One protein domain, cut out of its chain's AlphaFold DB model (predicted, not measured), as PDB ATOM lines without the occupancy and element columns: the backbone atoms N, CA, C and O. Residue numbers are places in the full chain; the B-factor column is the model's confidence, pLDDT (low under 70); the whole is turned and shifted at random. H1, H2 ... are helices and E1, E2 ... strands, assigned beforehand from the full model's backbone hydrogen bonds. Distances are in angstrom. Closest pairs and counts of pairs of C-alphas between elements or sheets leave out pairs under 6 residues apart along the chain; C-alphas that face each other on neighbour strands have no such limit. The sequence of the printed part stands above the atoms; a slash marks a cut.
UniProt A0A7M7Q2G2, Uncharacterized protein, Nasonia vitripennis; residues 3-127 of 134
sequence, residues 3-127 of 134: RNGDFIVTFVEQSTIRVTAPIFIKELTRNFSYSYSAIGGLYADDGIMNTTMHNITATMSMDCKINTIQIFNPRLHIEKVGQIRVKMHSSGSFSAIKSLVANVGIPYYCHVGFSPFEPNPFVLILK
ATOM      1  N   ARG A   3     151.771 130.859  89.866       73.12
ATOM      2  CA  ARG A   3     150.981 130.571  91.065       73.12
ATOM      3  C   ARG A   3     151.635 129.414  91.818       73.12
ATOM      4  O   ARG A   3     151.978 128.417  91.191       73.12
ATOM      5  N   ASN A   4     151.744 129.519  93.141       74.88
ATOM      6  CA  ASN A   4     152.356 128.492  93.985       74.88
ATOM      7  C   ASN A   4     151.389 127.984  95.067       74.88
ATOM      8  O   ASN A   4     151.640 128.146  96.258       74.88
ATOM      9  N   GLY A   5     150.260 127.410  94.648       77.56
ATOM     10  CA  GLY A   5     149.226 126.897  95.553       77.56
ATOM     11  C   GLY A   5     147.856 127.530  95.330       77.56
ATOM     12  O   GLY A   5     147.669 128.347  94.425       77.56
ATOM     13  N   ASP A   6     146.873 127.099  96.113       86.00
ATOM     14  CA  ASP A   6     145.467 127.453  95.914       86.00
ATOM     15  C   ASP A   6     145.109 128.863  96.379       86.00
ATOM     16  O   ASP A   6     145.793 129.478  97.198       86.00
ATOM     17  N   PHE A   7     144.026 129.385  95.807       85.38
ATOM     18  CA  PHE A   7     143.458 130.656  96.225       85.38
ATOM     19  C   PHE A   7     142.690 130.467  97.525       85.38
ATOM     20  O   PHE A   7     141.867 129.561  97.651       85.38
ATOM     21  N   ILE A   8     142.903 131.381  98.460       89.44
ATOM     22  CA  ILE A   8     142.082 131.503  99.655       89.44
ATOM     23  C   ILE A   8     141.093 132.633  99.399       89.44
ATOM     24  O   ILE A   8     141.491 133.768  99.127       89.44
ATOM     25  N   VAL A   9     139.803 132.320  99.477       90.75
ATOM     26  CA  VAL A   9     138.723 133.297  99.336       90.75
ATOM     27  C   VAL A   9     138.072 133.493 100.697       90.75
ATOM     28  O   VAL A   9     137.639 132.535 101.330       90.75
ATOM     29  N   THR A  10     138.008 134.740 101.150       92.62
ATOM     30  CA  THR A  10     137.393 135.110 102.431       92.62
ATOM     31  C   THR A  10     136.386 136.226 102.218       92.62
ATOM     32  O   THR A  10     136.627 137.132 101.425       92.62
ATOM     33  N   PHE A  11     135.254 136.178 102.914       91.50
ATOM     34  CA  PHE A  11     134.334 137.312 102.949       91.50
ATOM     35  C   PHE A  11     134.904 138.381 103.881       91.50
ATOM     36  O   PHE A  11     135.214 138.091 105.035       91.50
ATOM     37  N   VAL A  12     135.052 139.603 103.374       88.06
ATOM     38  CA  VAL A  12     135.474 140.767 104.172       88.06
ATOM     39  C   VAL A  12     134.251 141.565 104.611       88.06
ATOM     40  O   VAL A  12     134.189 142.036 105.740       88.06
ATOM     41  N   GLU A  13     133.257 141.671 103.728       88.75
ATOM     42  CA  GLU A  13     131.973 142.340 103.948       88.75
ATOM     43  C   GLU A  13     130.874 141.592 103.173       88.75
ATOM     44  O   GLU A  13     131.174 140.730 102.344       88.75
ATOM     45  N   GLN A  14     129.599 141.946 103.386       84.81
ATOM     46  CA  GLN A  14     128.446 141.275 102.757       84.81
ATOM     47  C   GLN A  14     128.547 141.125 101.229       84.81
ATOM     48  O   GLN A  14     128.047 140.145 100.685       84.81
ATOM     49  N   SER A  15     129.195 142.063 100.533       90.88
ATOM     50  CA  SER A  15     129.339 142.040  99.071       90.88
ATOM     51  C   SER A  15     130.789 142.062  98.591       90.88
ATOM     52  O   SER A  15     131.031 142.350  97.417       90.88
ATOM     53  N   THR A  16     131.750 141.804  99.476       93.75
ATOM     54  CA  THR A  16     133.179 141.926  99.171       93.75
ATOM     55  C   THR A  16     133.905 140.664  99.608       93.75
ATOM     56  O   THR A  16     133.907 140.316 100.790       93.75
ATOM     57  N   ILE A  17     134.567 140.008  98.658       94.12
ATOM     58  CA  ILE A  17     135.511 138.928  98.942       94.12
ATOM     59  C   ILE A  17     136.939 139.449  98.849       94.12
ATOM     60  O   ILE A  17     137.246 140.295  98.013       94.12
ATOM     61  N   ARG A  18     137.826 138.896  99.663       93.38
ATOM     62  CA  ARG A  18     139.267 138.993  99.480       93.38
ATOM     63  C   ARG A  18     139.774 137.680  98.931       93.38
ATOM     64  O   ARG A  18     139.535 136.623  99.516       93.38
ATOM     65  N   VAL A  19     140.482 137.777  97.818       90.44
ATOM     66  CA  VAL A  19     141.190 136.667  97.195       90.44
ATOM     67  C   VAL A  19     142.662 136.820  97.528       90.44
ATOM     68  O   VAL A  19     143.263 137.844  97.204       90.44
ATOM     69  N   THR A  20     143.232 135.801  98.153       90.44
ATOM     70  CA  THR A  20     144.645 135.733  98.522       90.44
ATOM     71  C   THR A  20     145.285 134.551  97.807       90.44
ATOM     72  O   THR A  20     144.720 133.459  97.791       90.44
ATOM     73  N   ALA A  21     146.450 134.758  97.199       88.12
ATOM     74  CA  ALA A  21     147.150 133.749  96.419       88.12
ATOM     75  C   ALA A  21     148.653 133.764  96.725       88.12
ATOM     76  O   ALA A  21     149.288 134.810  96.541       88.12
ATOM     77  N   PRO A  22     149.246 132.622  97.111       88.25
ATOM     78  CA  PRO A  22     150.691 132.477  97.091       88.25
ATOM     79  C   PRO A  22     151.182 132.483  95.639       88.25
ATOM     80  O   PRO A  22     150.669 131.780  94.760       88.25
ATOM     81  N   ILE A  23     152.200 133.287  95.379       87.12
ATOM     82  CA  ILE A  23     152.826 133.432  94.073       87.12
ATOM     83  C   ILE A  23     154.342 133.296  94.181       87.12
ATOM     84  O   ILE A  23     154.977 133.652  95.174       87.12
ATOM     85  N   PHE A  24     154.925 132.804  93.098       83.88
ATOM     86  CA  PHE A  24     156.355 132.756  92.889       83.88
ATOM     87  C   PHE A  24     156.741 133.706  91.753       83.88
ATOM     88  O   PHE A  24     156.208 133.653  90.636       83.88
ATOM     89  N   ILE A  25     157.687 134.600  92.021       83.19
ATOM     90  CA  ILE A  25     158.228 135.528  91.033       83.19
ATOM     91  C   ILE A  25     159.682 135.138  90.784       83.19
ATOM     92  O   ILE A  25     160.558 135.344  91.622       83.19
ATOM     93  N   LYS A  26     159.935 134.579  89.598       82.50
ATOM     94  CA  LYS A  26     161.274 134.160  89.170       82.50
ATOM     95  C   LYS A  26     162.276 135.314  89.203       82.50
ATOM     96  O   LYS A  26     163.400 135.133  89.660       82.50
ATOM     97  N   GLU A  27     161.857 136.483  88.728       82.31
ATOM     98  CA  GLU A  27     162.689 137.677  88.675       82.31
ATOM     99  C   GLU A  27     161.836 138.948  88.753       82.31
ATOM    100  O   GLU A  27     160.779 139.030  88.124       82.31
ATOM    101  N   LEU A  28     162.309 139.936  89.513       78.56
ATOM    102  CA  LEU A  28     161.758 141.284  89.585       78.56
ATOM    103  C   LEU A  28     162.908 142.294  89.524       78.56
ATOM    104  O   LEU A  28     163.751 142.325  90.418       78.56
ATOM    105  N   THR A  29     162.923 143.133  88.488       77.06
ATOM    106  CA  THR A  29     163.919 144.204  88.326       77.06
ATOM    107  C   THR A  29     163.283 145.564  88.585       77.06
ATOM    108  O   THR A  29     162.196 145.859  88.083       77.06
ATOM    109  N   ARG A  30     163.960 146.401  89.373       71.88
ATOM    110  CA  ARG A  30     163.570 147.782  89.671       71.88
ATOM    111  C   ARG A  30     164.781 148.702  89.602       71.88
ATOM    112  O   ARG A  30     165.880 148.328  90.008       71.88
ATOM    113  N   ASN A  31     164.535 149.920  89.140       71.88
ATOM    114  CA  ASN A  31     165.535 150.974  89.068       71.88
ATOM    115  C   ASN A  31     165.188 152.023  90.119       71.88
ATOM    116  O   ASN A  31     164.034 152.445  90.209       71.88
ATOM    117  N   PHE A  32     166.184 152.439  90.888       69.56
ATOM    118  CA  PHE A  32     166.040 153.441  91.930       69.56
ATOM    119  C   PHE A  32     167.053 154.547  91.704       69.56
ATOM    120  O   PHE A  32     168.230 154.276  91.477       69.56
ATOM    121  N   SER A  33     166.606 155.790  91.804       70.38
ATOM    122  CA  SER A  33     167.519 156.917  91.936       70.38
ATOM    123  C   SER A  33     167.968 157.014  93.392       70.38
ATOM    124  O   SER A  33     167.143 156.922  94.303       70.38
ATOM    125  N   TYR A  34     169.263 157.194  93.629       71.12
ATOM    126  CA  TYR A  34     169.799 157.452  94.965       71.12
ATOM    127  C   TYR A  34     170.587 158.755  94.980       71.12
ATOM    128  O   TYR A  34     171.137 159.186  93.966       71.12
ATOM    129  N   SER A  35     170.644 159.359  96.162       71.44
ATOM    130  CA  SER A  35     171.533 160.469  96.465       71.44
ATOM    131  C   SER A  35     172.131 160.234  97.847       71.44
ATOM    132  O   SER A  35     171.427 159.912  98.808       71.44
ATOM    133  N   TYR A  36     173.446 160.345  97.925       71.19
ATOM    134  CA  TYR A  36     174.256 160.153  99.111       71.19
ATOM    135  C   TYR A  36     175.043 161.431  99.397       71.19
ATOM    136  O   TYR A  36     175.611 162.041  98.493       71.19
ATOM    137  N   SER A  37     175.117 161.814 100.670       67.62
ATOM    138  CA  SER A  37     176.032 162.858 101.131       67.62
ATOM    139  C   SER A  37     176.589 162.499 102.505       67.62
ATOM    140  O   SER A  37     175.851 162.093 103.405       67.62
ATOM    141  N   ALA A  38     177.902 162.631 102.666       60.44
ATOM    142  CA  ALA A  38     178.558 162.530 103.960       60.44
ATOM    143  C   ALA A  38     178.327 163.814 104.774       60.44
ATOM    144  O   ALA A  38     178.212 164.912 104.219       60.44
ATOM    145  N   ILE A  39     178.298 163.689 106.103       59.28
ATOM    146  CA  ILE A  39     178.245 164.853 106.997       59.28
ATOM    147  C   ILE A  39     179.447 165.759 106.718       59.28
ATOM    148  O   ILE A  39     180.577 165.292 106.595       59.28
ATOM    149  N   GLY A  40     179.179 167.059 106.580       59.62
ATOM    150  CA  GLY A  40     180.172 168.058 106.181       59.62
ATOM    151  C   GLY A  40     180.273 168.290 104.669       59.62
ATOM    152  O   GLY A  40     181.050 169.139 104.254       59.62
ATOM    153  N   GLY A  41     179.501 167.575 103.838       58.00
ATOM    154  CA  GLY A  41     179.398 167.827 102.391       58.00
ATOM    155  C   GLY A  41     180.656 167.493 101.581       58.00
ATOM    156  O   GLY A  41     180.688 167.734 100.380       58.00
ATOM    157  N   LEU A  42     181.679 166.920 102.222       61.91
ATOM    158  CA  LEU A  42     182.971 166.604 101.604       61.91
ATOM    159  C   LEU A  42     182.874 165.500 100.543       61.91
ATOM    160  O   LEU A  42     183.700 165.441  99.638       61.91
ATOM    161  N   TYR A  43     181.854 164.645 100.644       64.62
ATOM    162  CA  TYR A  43     181.579 163.582  99.686       64.62
ATOM    163  C   TYR A  43     180.087 163.542  99.393       64.62
ATOM    164  O   TYR A  43     179.284 163.302 100.295       64.62
ATOM    165  N   ALA A  44     179.729 163.757  98.134       69.94
ATOM    166  CA  ALA A  44     178.386 163.564  97.619       69.94
ATOM    167  C   ALA A  44     178.458 162.641  96.404       69.94
ATOM    168  O   ALA A  44     179.431 162.676  95.649       69.94
ATOM    169  N   ASP A  45     177.452 161.791  96.259       73.69
ATOM    170  CA  ASP A  45     177.313 160.895  95.122       73.69
ATOM    171  C   ASP A  45     175.836 160.722  94.789       73.69
ATOM    172  O   ASP A  45     174.980 160.701  95.675       73.69
ATOM    173  N   ASP A  46     175.529 160.588  93.514       76.50
ATOM    174  CA  ASP A  46     174.180 160.362  93.030       76.50
ATOM    175  C   ASP A  46     174.205 159.387  91.858       76.50
ATOM    176  O   ASP A  46     175.227 159.150  91.211       76.50
ATOM    177  N   GLY A  47     173.065 158.765  91.592       76.62
ATOM    178  CA  GLY A  47     172.951 157.938  90.408       76.62
ATOM    179  C   GLY A  47     171.790 156.971  90.450       76.62
ATOM    180  O   GLY A  47     170.773 157.195  91.106       76.62
ATOM    181  N   ILE A  48     171.952 155.880  89.703       77.00
ATOM    182  CA  ILE A  48     170.921 154.867  89.507       77.00
ATOM    183  C   ILE A  48     171.411 153.534  90.057       77.00
ATOM    184  O   ILE A  48     172.464 153.017  89.679       77.00
ATOM    185  N   MET A  49     170.607 152.951  90.933       74.31
ATOM    186  CA  MET A  49     170.769 151.609  91.451       74.31
ATOM    187  C   MET A  49     169.710 150.703  90.825       74.31
ATOM    188  O   MET A  49     168.518 150.814  91.108       74.31
ATOM    189  N   ASN A  50     170.161 149.786  89.979       75.62
ATOM    190  CA  ASN A  50     169.332 148.751  89.381       75.62
ATOM    191  C   ASN A  50     169.398 147.509  90.268       75.62
ATOM    192  O   ASN A  50     170.448 146.870  90.376       75.62
ATOM    193  N   THR A  51     168.281 147.168  90.895       72.00
ATOM    194  CA  THR A  51     168.152 146.007  91.773       72.00
ATOM    195  C   THR A  51     167.324 144.940  91.076       72.00
ATOM    196  O   THR A  51     166.169 145.166  90.719       72.00
ATOM    197  N   THR A  52     167.905 143.758  90.922       75.81
ATOM    198  CA  THR A  52     167.233 142.561  90.426       75.81
ATOM    199  C   THR A  52     167.113 141.556  91.563       75.81
ATOM    200  O   THR A  52     168.107 141.119  92.138       75.81
ATOM    201  N   MET A  53     165.882 141.187  91.893       78.19
ATOM    202  CA  MET A  53     165.553 140.158  92.873       78.19
ATOM    203  C   MET A  53     165.144 138.880  92.140       78.19
ATOM    204  O   MET A  53     164.388 138.942  91.175       78.19
ATOM    205  N   HIS A  54     165.612 137.728  92.608       79.88
ATOM    206  CA  HIS A  54     165.318 136.422  92.025       79.88
ATOM    207  C   HIS A  54     164.690 135.482  93.051       79.88
ATOM    208  O   HIS A  54     164.987 135.564  94.248       79.88
ATOM    209  N   ASN A  55     163.899 134.532  92.549       84.06
ATOM    210  CA  ASN A  55     163.275 133.461  93.328       84.06
ATOM    211  C   ASN A  55     162.508 134.006  94.541       84.06
ATOM    212  O   ASN A  55     162.849 133.727  95.691       84.06
ATOM    213  N   ILE A  56     161.518 134.849  94.268       82.25
ATOM    214  CA  ILE A  56     160.741 135.554  95.282       82.25
ATOM    215  C   ILE A  56     159.482 134.747  95.583       82.25
ATOM    216  O   ILE A  56     158.704 134.448  94.673       82.25
ATOM    217  N   THR A  57     159.258 134.453  96.858       85.62
ATOM    218  CA  THR A  57     157.975 133.962  97.363       85.62
ATOM    219  C   THR A  57     157.200 135.147  97.911       85.62
ATOM    220  O   THR A  57     157.719 135.917  98.725       85.62
ATOM    221  N   ALA A  58     155.972 135.322  97.441       84.94
ATOM    222  CA  ALA A  58     155.115 136.415  97.857       84.94
ATOM    223  C   ALA A  58     153.659 135.961  97.930       84.94
ATOM    224  O   ALA A  58     153.254 135.019  97.258       84.94
ATOM    225  N   THR A  59     152.861 136.692  98.691       86.19
ATOM    226  CA  THR A  59     151.413 136.541  98.722       86.19
ATOM    227  C   THR A  59     150.777 137.768  98.084       86.19
ATOM    228  O   THR A  59     151.015 138.904  98.496       86.19
ATOM    229  N   MET A  60     149.967 137.547  97.053       86.25
ATOM    230  CA  MET A  60     149.150 138.584  96.434       86.25
ATOM    231  C   MET A  60     147.747 138.532  97.029       86.25
ATOM    232  O   MET A  60     147.162 137.456  97.124       86.25
ATOM    233  N   SER A  61     147.185 139.677  97.399       88.75
ATOM    234  CA  SER A  61     145.791 139.769  97.836       88.75
ATOM    235  C   SER A  61     145.064 140.886  97.109       88.75
ATOM    236  O   SER A  61     145.643 141.949  96.897       88.75
ATOM    237  N   MET A  62     143.797 140.683  96.779       90.62
ATOM    238  CA  MET A  62     142.940 141.706  96.183       90.62
ATOM    239  C   MET A  62     141.521 141.590  96.725       90.62
ATOM    240  O   MET A  62     141.061 140.486  97.029       90.62
ATOM    241  N   ASP A  63     140.829 142.719  96.820       91.62
ATOM    242  CA  ASP A  63     139.417 142.759  97.178       91.62
ATOM    243  C   ASP A  63     138.579 142.782  95.892       91.62
ATOM    244  O   ASP A  63     138.947 143.420  94.905       91.62
ATOM    245  N   CYS A  64     137.460 142.067  95.885       92.56
ATOM    246  CA  CYS A  64     136.541 141.990  94.758       92.56
ATOM    247  C   CYS A  64     135.105 142.197  95.241       92.56
ATOM    248  O   CYS A  64     134.633 141.488  96.134       92.56
ATOM    249  N   LYS A  65     134.394 143.157  94.641       92.31
ATOM    250  CA  LYS A  65     132.952 143.322  94.858       92.31
ATOM    251  C   LYS A  65     132.214 142.257  94.061       92.31
ATOM    252  O   LYS A  65     132.258 142.271  92.836       92.31
ATOM    253  N   ILE A  66     131.490 141.376  94.745       87.88
ATOM    254  CA  ILE A  66     130.824 140.208  94.143       87.88
ATOM    255  C   ILE A  66     129.815 140.644  93.072       87.88
ATOM    256  O   ILE A  66     129.764 140.067  91.990       87.88
ATOM    257  N   ASN A  67     129.059 141.708  93.349       87.31
ATOM    258  CA  ASN A  67     127.968 142.159  92.481       87.31
ATOM    259  C   ASN A  67     128.456 142.808  91.180       87.31
ATOM    260  O   ASN A  67     127.713 142.853  90.205       87.31
ATOM    261  N   THR A  68     129.673 143.355  91.173       88.12
ATOM    262  CA  THR A  68     130.209 144.127  90.042       88.12
ATOM    263  C   THR A  68     131.458 143.505  89.428       88.12
ATOM    264  O   THR A  68     131.931 143.997  88.409       88.12
ATOM    265  N   ILE A  69     132.014 142.457  90.050       84.75
ATOM    266  CA  ILE A  69     133.316 141.855  89.715       84.75
ATOM    267  C   ILE A  69     134.411 142.938  89.638       84.75
ATOM    268  O   ILE A  69     135.363 142.876  88.863       84.75
ATOM    269  N   GLN A  70     134.265 143.992  90.443       88.19
ATOM    270  CA  GLN A  70     135.235 145.072  90.494       88.19
ATOM    271  C   GLN A  70     136.362 144.669  91.438       88.19
ATOM    272  O   GLN A  70     136.115 144.476  92.628       88.19
ATOM    273  N   ILE A  71     137.580 144.580  90.905       86.06
ATOM    274  CA  ILE A  71     138.802 144.307  91.667       86.06
ATOM    275  C   ILE A  71     139.400 145.632  92.147       86.06
ATOM    276  O   ILE A  71     139.517 146.585  91.379       86.06
ATOM    277  N   PHE A  72     139.788 145.697  93.416       85.19
ATOM    278  CA  PHE A  72     140.392 146.871  94.036       85.19
ATOM    279  C   PHE A  72     141.337 146.464  95.173       85.19
ATOM    280  O   PHE A  72     141.431 145.293  95.545       85.19
ATOM    281  N   ASN A  73     142.082 147.437  95.700       82.94
ATOM    282  CA  ASN A  73     143.068 147.241  96.766       82.94
ATOM    283  C   ASN A  73     144.048 146.075  96.523       82.94
ATOM    284  O   ASN A  73     144.208 145.239  97.418       82.94
ATOM    285  N   PRO A  74     144.703 145.969  95.353       83.06
ATOM    286  CA  PRO A  74     145.708 144.940  95.166       83.06
ATOM    287  C   PRO A  74     146.898 145.187  96.099       83.06
ATOM    288  O   PRO A  74     147.413 146.300  96.202       83.06
ATOM    289  N   ARG A  75     147.354 144.135  96.774       81.94
ATOM    290  CA  ARG A  75     148.499 144.161  97.690       81.94
ATOM    291  C   ARG A  75     149.431 143.018  97.342       81.94
ATOM    292  O   ARG A  75     148.974 141.923  97.010       81.94
ATOM    293  N   LEU A  76     150.728 143.271  97.461       80.12
ATOM    294  CA  LEU A  76     151.755 142.254  97.334       80.12
ATOM    295  C   LEU A  76     152.607 142.244  98.600       80.12
ATOM    296  O   LEU A  76     153.279 143.221  98.924       80.12
ATOM    297  N   HIS A  77     152.599 141.125  99.309       82.31
ATOM    298  CA  HIS A  77     153.462 140.908 100.456       82.31
ATOM    299  C   HIS A  77     154.607 139.981 100.059       82.31
ATOM    300  O   HIS A  77     154.370 138.825  99.720       82.31
ATOM    301  N   ILE A  78     155.842 140.486 100.067       80.56
ATOM    302  CA  ILE A  78     157.025 139.660  99.822       80.56
ATOM    303  C   ILE A  78     157.390 138.949 101.122       80.56
ATOM    304  O   ILE A  78     157.690 139.598 102.118       80.56
ATOM    305  N   GLU A  79     157.382 137.620 101.094       82.75
ATOM    306  CA  GLU A  79     157.706 136.783 102.254       82.75
ATOM    307  C   GLU A  79     159.192 136.433 102.276       82.75
ATOM    308  O   GLU A  79     159.837 136.431 103.322       82.75
ATOM    309  N   LYS A  80     159.750 136.120 101.099       81.75
ATOM    310  CA  LYS A  80     161.144 135.707 100.952       81.75
ATOM    311  C   LYS A  80     161.696 136.099  99.591       81.75
ATOM    312  O   LYS A  80     161.032 135.930  98.572       81.75
ATOM    313  N   VAL A  81     162.953 136.531  99.573       78.50
ATOM    314  CA  VAL A  81     163.739 136.746  98.354       78.50
ATOM    315  C   VAL A  81     164.933 135.797  98.373       78.50
ATOM    316  O   VAL A  81     165.649 135.730  99.370       78.50
ATOM    317  N   GLY A  82     165.139 135.035  97.297       76.81
ATOM    318  CA  GLY A  82     166.229 134.063  97.216       76.81
ATOM    319  C   GLY A  82     167.591 134.707  96.960       76.81
ATOM    320  O   GLY A  82     168.535 134.475  97.708       76.81
ATOM    321  N   GLN A  83     167.700 135.513  95.901       76.44
ATOM    322  CA  GLN A  83     168.936 136.228  95.558       76.44
ATOM    323  C   GLN A  83     168.631 137.676  95.188       76.44
ATOM    324  O   GLN A  83     167.659 137.948  94.489       76.44
ATOM    325  N   ILE A  84     169.506 138.594  95.597       73.19
ATOM    326  CA  ILE A  84     169.456 140.004  95.207       73.19
ATOM    327  C   ILE A  84     170.753 140.348  94.478       73.19
ATOM    328  O   ILE A  84     171.847 140.052  94.956       73.19
ATOM    329  N   ARG A  85     170.631 140.948  93.295       71.81
ATOM    330  CA  ARG A  85     171.735 141.490  92.504       71.81
ATOM    331  C   ARG A  85     171.537 142.984  92.364       71.81
ATOM    332  O   ARG A  85     170.456 143.430  91.994       71.81
ATOM    333  N   VAL A  86     172.589 143.749  92.619       72.69
ATOM    334  CA  VAL A  86     172.558 145.205  92.505       72.69
ATOM    335  C   VAL A  86     173.624 145.650  91.513       72.69
ATOM    336  O   VAL A  86     174.781 145.246  91.605       72.69
ATOM    337  N   LYS A  87     173.228 146.487  90.555       75.62
ATOM    338  CA  LYS A  87     174.124 147.201  89.648       75.62
ATOM    339  C   LYS A  87     173.962 148.692  89.892       75.62
ATOM    340  O   LYS A  87     172.889 149.239  89.667       75.62
ATOM    341  N   MET A  88     175.030 149.339  90.342       74.69
ATOM    342  CA  MET A  88     175.036 150.776  90.592       74.69
ATOM    343  C   MET A  88     175.810 151.517  89.509       74.69
ATOM    344  O   MET A  88     176.985 151.235  89.262       74.69
ATOM    345  N   HIS A  89     175.146 152.509  88.932       77.12
ATOM    346  CA  HIS A  89     175.746 153.559  88.127       77.12
ATOM    347  C   HIS A  89     175.808 154.810  89.004       77.12
ATOM    348  O   HIS A  89     174.788 155.272  89.505       77.12
ATOM    349  N   SER A  90     177.022 155.276  89.263       72.81
ATOM    350  CA  SER A  90     177.343 156.392  90.153       72.81
ATOM    351  C   SER A  90     177.923 157.511  89.297       72.81
ATOM    352  O   SER A  90     178.670 157.217  88.356       72.81
ATOM    353  N   SER A  91     177.527 158.753  89.577       70.19
ATOM    354  CA  SER A  91     178.128 159.951  88.990       70.19
ATOM    355  C   SER A  91     179.550 160.156  89.534       70.19
ATOM    356  O   SER A  91     180.434 160.615  88.807       70.19
ATOM    357  N   GLY A  92     179.804 159.730  90.776       63.56
ATOM    358  CA  GLY A  92     181.115 159.679  91.406       63.56
ATOM    359  C   GLY A  92     181.959 158.449  91.035       63.56
ATOM    360  O   GLY A  92     181.490 157.382  90.645       63.56
ATOM    361  N   SER A  93     183.279 158.562  91.202       57.22
ATOM    362  CA  SER A  93     184.216 157.435  91.012       57.22
ATOM    363  C   SER A  93     184.436 156.592  92.282       57.22
ATOM    364  O   SER A  93     185.311 155.727  92.312       57.22
ATOM    365  N   PHE A  94     183.671 156.826  93.355       58.91
ATOM    366  CA  PHE A  94     183.944 156.242  94.672       58.91
ATOM    367  C   PHE A  94     183.332 154.841  94.834       58.91
ATOM    368  O   PHE A  94     182.142 154.666  95.091       58.91
ATOM    369  N   SER A  95     184.167 153.806  94.731       59.50
ATOM    370  CA  SER A  95     183.753 152.403  94.873       59.50
ATOM    371  C   SER A  95     183.244 152.043  96.277       59.50
ATOM    372  O   SER A  95     182.353 151.204  96.393       59.50
ATOM    373  N   ALA A  96     183.748 152.695  97.333       60.59
ATOM    374  CA  ALA A  96     183.362 152.420  98.722       60.59
ATOM    375  C   ALA A  96     181.897 152.788  99.037       60.59
ATOM    376  O   ALA A  96     181.243 152.109  99.829       60.59
ATOM    377  N   ILE A  97     181.357 153.816  98.371       63.47
ATOM    378  CA  ILE A  97     179.968 154.268  98.546       63.47
ATOM    379  C   ILE A  97     178.992 153.225  97.982       63.47
ATOM    380  O   ILE A  97     177.938 152.985  98.567       63.47
ATOM    381  N   LYS A  98     179.379 152.515  96.912       62.47
ATOM    382  CA  LYS A  98     178.544 151.476  96.288       62.47
ATOM    383  C   LYS A  98     178.207 150.343  97.258       62.47
ATOM    384  O   LYS A  98     177.051 149.937  97.348       62.47
ATOM    385  N   SER A  99     179.190 149.862  98.020       61.50
ATOM    386  CA  SER A  99     178.971 148.797  99.011       61.50
ATOM    387  C   SER A  99     178.078 149.255 100.166       61.50
ATOM    388  O   SER A  99     177.230 148.497 100.625       61.50
ATOM    389  N   LEU A 100     178.228 150.503 100.614       64.81
ATOM    390  CA  LEU A 100     177.435 151.079 101.701       64.81
ATOM    391  C   LEU A 100     175.968 151.276 101.297       64.81
ATOM    392  O   LEU A 100     175.066 150.833 102.005       64.81
ATOM    393  N   VAL A 101     175.726 151.874 100.129       62.31
ATOM    394  CA  VAL A 101     174.373 152.081  99.592       62.31
ATOM    395  C   VAL A 101     173.686 150.744  99.319       62.31
ATOM    396  O   VAL A 101     172.513 150.594  99.650       62.31
ATOM    397  N   ALA A 102     174.402 149.746  98.790       60.53
ATOM    398  CA  ALA A 102     173.849 148.406  98.609       60.53
ATOM    399  C   ALA A 102     173.484 147.752  99.955       60.53
ATOM    400  O   ALA A 102     172.383 147.225 100.098       60.53
ATOM    401  N   ASN A 103     174.358 147.840 100.961       62.34
ATOM    402  CA  ASN A 103     174.135 147.212 102.266       62.34
ATOM    403  C   ASN A 103     173.015 147.860 103.088       62.34
ATOM    404  O   ASN A 103     172.425 147.175 103.916       62.34
ATOM    405  N   VAL A 104     172.695 149.141 102.870       63.75
ATOM    406  CA  VAL A 104     171.552 149.793 103.536       63.75
ATOM    407  C   VAL A 104     170.287 149.745 102.678       63.75
ATOM    408  O   VAL A 104     169.192 149.529 103.195       63.75
ATOM    409  N   GLY A 105     170.428 149.891 101.362       60.59
ATOM    410  CA  GLY A 105     169.314 149.813 100.428       60.59
ATOM    411  C   GLY A 105     168.661 148.435 100.454       60.59
ATOM    412  O   GLY A 105     167.457 148.339 100.663       60.59
ATOM    413  N   ILE A 106     169.441 147.358 100.299       60.00
ATOM    414  CA  ILE A 106     168.915 145.988 100.181       60.00
ATOM    415  C   ILE A 106     167.990 145.602 101.360       60.00
ATOM    416  O   ILE A 106     166.864 145.183 101.086       60.00
ATOM    417  N   PRO A 107     168.378 145.777 102.643       61.62
ATOM    418  CA  PRO A 107     167.496 145.477 103.774       61.62
ATOM    419  C   PRO A 107     166.249 146.364 103.840       61.62
ATOM    420  O   PRO A 107     165.179 145.878 104.200       61.62
ATOM    421  N   TYR A 108     166.364 147.643 103.467       60.19
ATOM    422  CA  TYR A 108     165.219 148.555 103.422       60.19
ATOM    423  C   TYR A 108     164.158 148.059 102.426       60.19
ATOM    424  O   TYR A 108     162.971 148.028 102.743       60.19
ATOM    425  N   TYR A 109     164.577 147.559 101.260       57.50
ATOM    426  CA  TYR A 109     163.654 147.007 100.266       57.50
ATOM    427  C   TYR A 109     162.970 145.719 100.730       57.50
ATOM    428  O   TYR A 109     161.819 145.498 100.391       57.50
ATOM    429  N   CYS A 110     163.616 144.879 101.536       53.41
ATOM    430  CA  CYS A 110     162.966 143.668 102.047       53.41
ATOM    431  C   CYS A 110     161.835 143.957 103.056       53.41
ATOM    432  O   CYS A 110     160.990 143.089 103.266       53.41
ATOM    433  N   HIS A 111     161.804 145.144 103.676       54.03
ATOM    434  CA  HIS A 111     160.855 145.477 104.747       54.03
ATOM    435  C   HIS A 111     159.705 146.403 104.339       54.03
ATOM    436  O   HIS A 111     158.641 146.346 104.961       54.03
ATOM    437  N   VAL A 112     159.869 147.244 103.317       51.72
ATOM    438  CA  VAL A 112     158.784 148.128 102.867       51.72
ATOM    439  C   VAL A 112     157.827 147.327 101.981       51.72
ATOM    440  O   VAL A 112     158.168 146.949 100.864       51.72
ATOM    441  N   GLY A 113     156.626 147.043 102.493       45.16
ATOM    442  CA  GLY A 113     155.569 146.359 101.745       45.16
ATOM    443  C   GLY A 113     155.312 147.028 100.390       45.16
ATOM    444  O   GLY A 113     155.177 148.246 100.300       45.16
ATOM    445  N   PHE A 114     155.267 146.226  99.326       52.34
ATOM    446  CA  PHE A 114     155.226 146.723  97.955       52.34
ATOM    447  C   PHE A 114     153.794 146.793  97.412       52.34
ATOM    448  O   PHE A 114     153.045 145.817  97.462       52.34
ATOM    449  N   SER A 115     153.441 147.916  96.780       42.00
ATOM    450  CA  SER A 115     152.374 147.944  95.775       42.00
ATOM    451  C   SER A 115     153.006 147.765  94.390       42.00
ATOM    452  O   SER A 115     153.827 148.593  93.986       42.00
ATOM    453  N   PRO A 116     152.675 146.703  93.633       40.41
ATOM    454  CA  PRO A 116     153.235 146.499  92.298       40.41
ATOM    455  C   PRO A 116     152.678 147.481  91.253       40.41
ATOM    456  O   PRO A 116     153.219 147.542  90.150       40.41
ATOM    457  N   PHE A 117     151.647 148.260  91.598       36.75
ATOM    458  CA  PHE A 117     150.905 149.126  90.675       36.75
ATOM    459  C   PHE A 117     151.247 150.614  90.783       36.75
ATOM    460  O   PHE A 117     150.792 151.393  89.952       36.75
ATOM    461  N   GLU A 118     152.074 151.013  91.752       36.84
ATOM    462  CA  GLU A 118     152.537 152.396  91.852       36.84
ATOM    463  C   GLU A 118     153.976 152.534  91.323       36.84
ATOM    464  O   GLU A 118     154.870 151.760  91.704       36.84
ATOM    465  N   PRO A 119     154.246 153.510  90.434       34.38
ATOM    466  CA  PRO A 119     155.602 153.942  90.153       34.38
ATOM    467  C   PRO A 119     156.096 154.662  91.400       34.38
ATOM    468  O   PRO A 119     155.859 155.848  91.567       34.38
ATOM    469  N   ASN A 120     156.723 153.932  92.313       40.31
ATOM    470  CA  ASN A 120     157.256 154.535  93.522       40.31
ATOM    471  C   ASN A 120     158.527 155.332  93.186       40.31
ATOM    472  O   ASN A 120     159.541 154.712  92.846       40.31
ATOM    473  N   PRO A 121     158.523 156.678  93.280       33.59
ATOM    474  CA  PRO A 121     159.718 157.486  93.108       33.59
ATOM    475  C   PRO A 121     160.437 157.536  94.460       33.59
ATOM    476  O   PRO A 121     160.539 158.583  95.094       33.59
ATOM    477  N   PHE A 122     160.862 156.382  94.974       38.41
ATOM    478  CA  PHE A 122     161.570 156.364  96.247       38.41
ATOM    479  C   PHE A 122     163.002 156.842  96.031       38.41
ATOM    480  O   PHE A 122     163.838 156.118  95.495       38.41
ATOM    481  N   VAL A 123     163.275 158.068  96.475       36.84
ATOM    482  CA  VAL A 123     164.632 158.560  96.698       36.84
ATOM    483  C   VAL A 123     165.069 158.060  98.070       36.84
ATOM    484  O   VAL A 123     164.551 158.500  99.096       36.84
ATOM    485  N   LEU A 124     166.011 157.119  98.103       38.31
ATOM    486  CA  LEU A 124     166.658 156.717  99.349       38.31
ATOM    487  C   LEU A 124     167.649 157.817  99.750       38.31
ATOM    488  O   LEU A 124     168.722 157.925  99.157       38.31
ATOM    489  N   ILE A 125     167.294 158.630 100.747       40.00
ATOM    490  CA  ILE A 125     168.206 159.603 101.359       40.00
ATOM    491  C   ILE A 125     168.875 158.922 102.554       40.00
ATOM    492  O   ILE A 125     168.295 158.819 103.635       40.00
ATOM    493  N   LEU A 126     170.103 158.440 102.365       38.28
ATOM    494  CA  LEU A 126     170.913 157.907 103.458       38.28
ATOM    495  C   LEU A 126     171.632 159.054 104.164       38.28
ATOM    496  O   LEU A 126     172.639 159.559 103.674       38.28
ATOM    497  N   LYS A 127     171.125 159.450 105.333       32.38
ATOM    498  CA  LYS A 127     171.825 160.358 106.245       32.38
ATOM    499  C   LYS A 127     172.491 159.526 107.335       32.38
ATOM    500  O   LYS A 127     171.844 159.143 108.304       32.38
TER     501      LYS A 127
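Overview. This is residues 3 to 127 of the 134 residues of an uncharacterized protein of Nasonia vitripennis (UniProt A0A7M7Q2G2). Three long strands, E2, E3 and E4, run side by side as one antiparallel sheet that bends sharply partway along into an arch with two legs. Helix H1 packs on the inside of one leg, where the sheet curls round it, and short E5 pairs with E2 near the far end of that leg; short E1 borders E2 on the other leg. The printed part has 125 residues with one named helix and five named strands, in the order E1 E2 E3 E4 H1 E5, and its class is mostly strand. The sheet is branched and mixed, with E1 to E4 forming a meander, each strand the antiparallel neighbour of the one before, and E5 parallel to E2. The whole is loose, with a radius of gyration of the C-alphas of 18.7 A and spans of 60 by 25 by 17 A.

Arrangement. Start with E1, residues 8 to 13, and look for its antiparallel neighbour E2, residues 16 to 37: N 8 and O 20 are 2.8 A apart and N 18 and O 10 are 2.8 A apart, within hydrogen-bond range. E1 and E2 form a hairpin, and E1 is beside residues 16 to 20 of E2. On the other side of E2 you will find E3, residues 44 to 65, antiparallel to it at 171 degrees between their directions and beside residues 16 to 37. In this hairpin N 17 and O 64 are 2.9 A apart at one end, and N 36 and O 45 are 2.7 A apart at the other. Next comes E4, residues 70 to 90, which forms a hairpin with E3, antiparallel at 156 degrees, with N 65 and O 70 at 3.0 A and N 50 and O 87 at 2.8 A. Look for the bends at Phe 24, where E2 bends by 88 degrees, at Asn 55, where E3 bends by 84 degrees, and at Gly 82, where E4 bends by 93 degrees. H1, residues 95 to 111, is on the sheet, which curls round it and is twisted. The closest C-alphas of H1 and E4 are those of Lys 98 and Met 88, 6.7 A apart. H1 and E2 are near each other, with 8 pairs of C-alphas within 10 A. In H1, 10 of 13 O i to N i+4 pairs are within hydrogen-bond range. E5, residues 124 to 126, is on the same side of E2 as E1 and is parallel to E2; C-alphas 34 and 124, which face each other, are 5.4 A apart, and no N and O across this pair are within hydrogen-bond range. E5 is apart from E1, E3 and E4.

Along the chain. Find C-alpha 8 at (142.082, 131.503, 99.655), where E1 begins; it ends at residue 13. E2 runs from residue 16 to 37 over 47.7 A, and E3 from 44 to 65 over 49.8 A. From C-alpha 70 at (135.235, 145.072, 90.494), E4 runs 43.6 A to residue 90. H1 then runs from residue 95 to 111 over 25.9 A. Last, E5 goes from residue 124 to C-alpha 126 at (170.913, 157.907, 103.458).

Size, cuts and confidence. The two C-alphas farthest apart are those of Leu 42 and Asn 67, at 60.9 A. The printed part runs from residue 3 to 127 and has no cut. The link from H1 to E5, residues 112 to 123, is long, while the link from E2 to E3 is short and the other three are tight. The mean pLDDT of the printed part is 71.8, and 45 residues are under 70: residue 32, residues 37 to 44 and residues 92 to 127. E5 has a mean of 39.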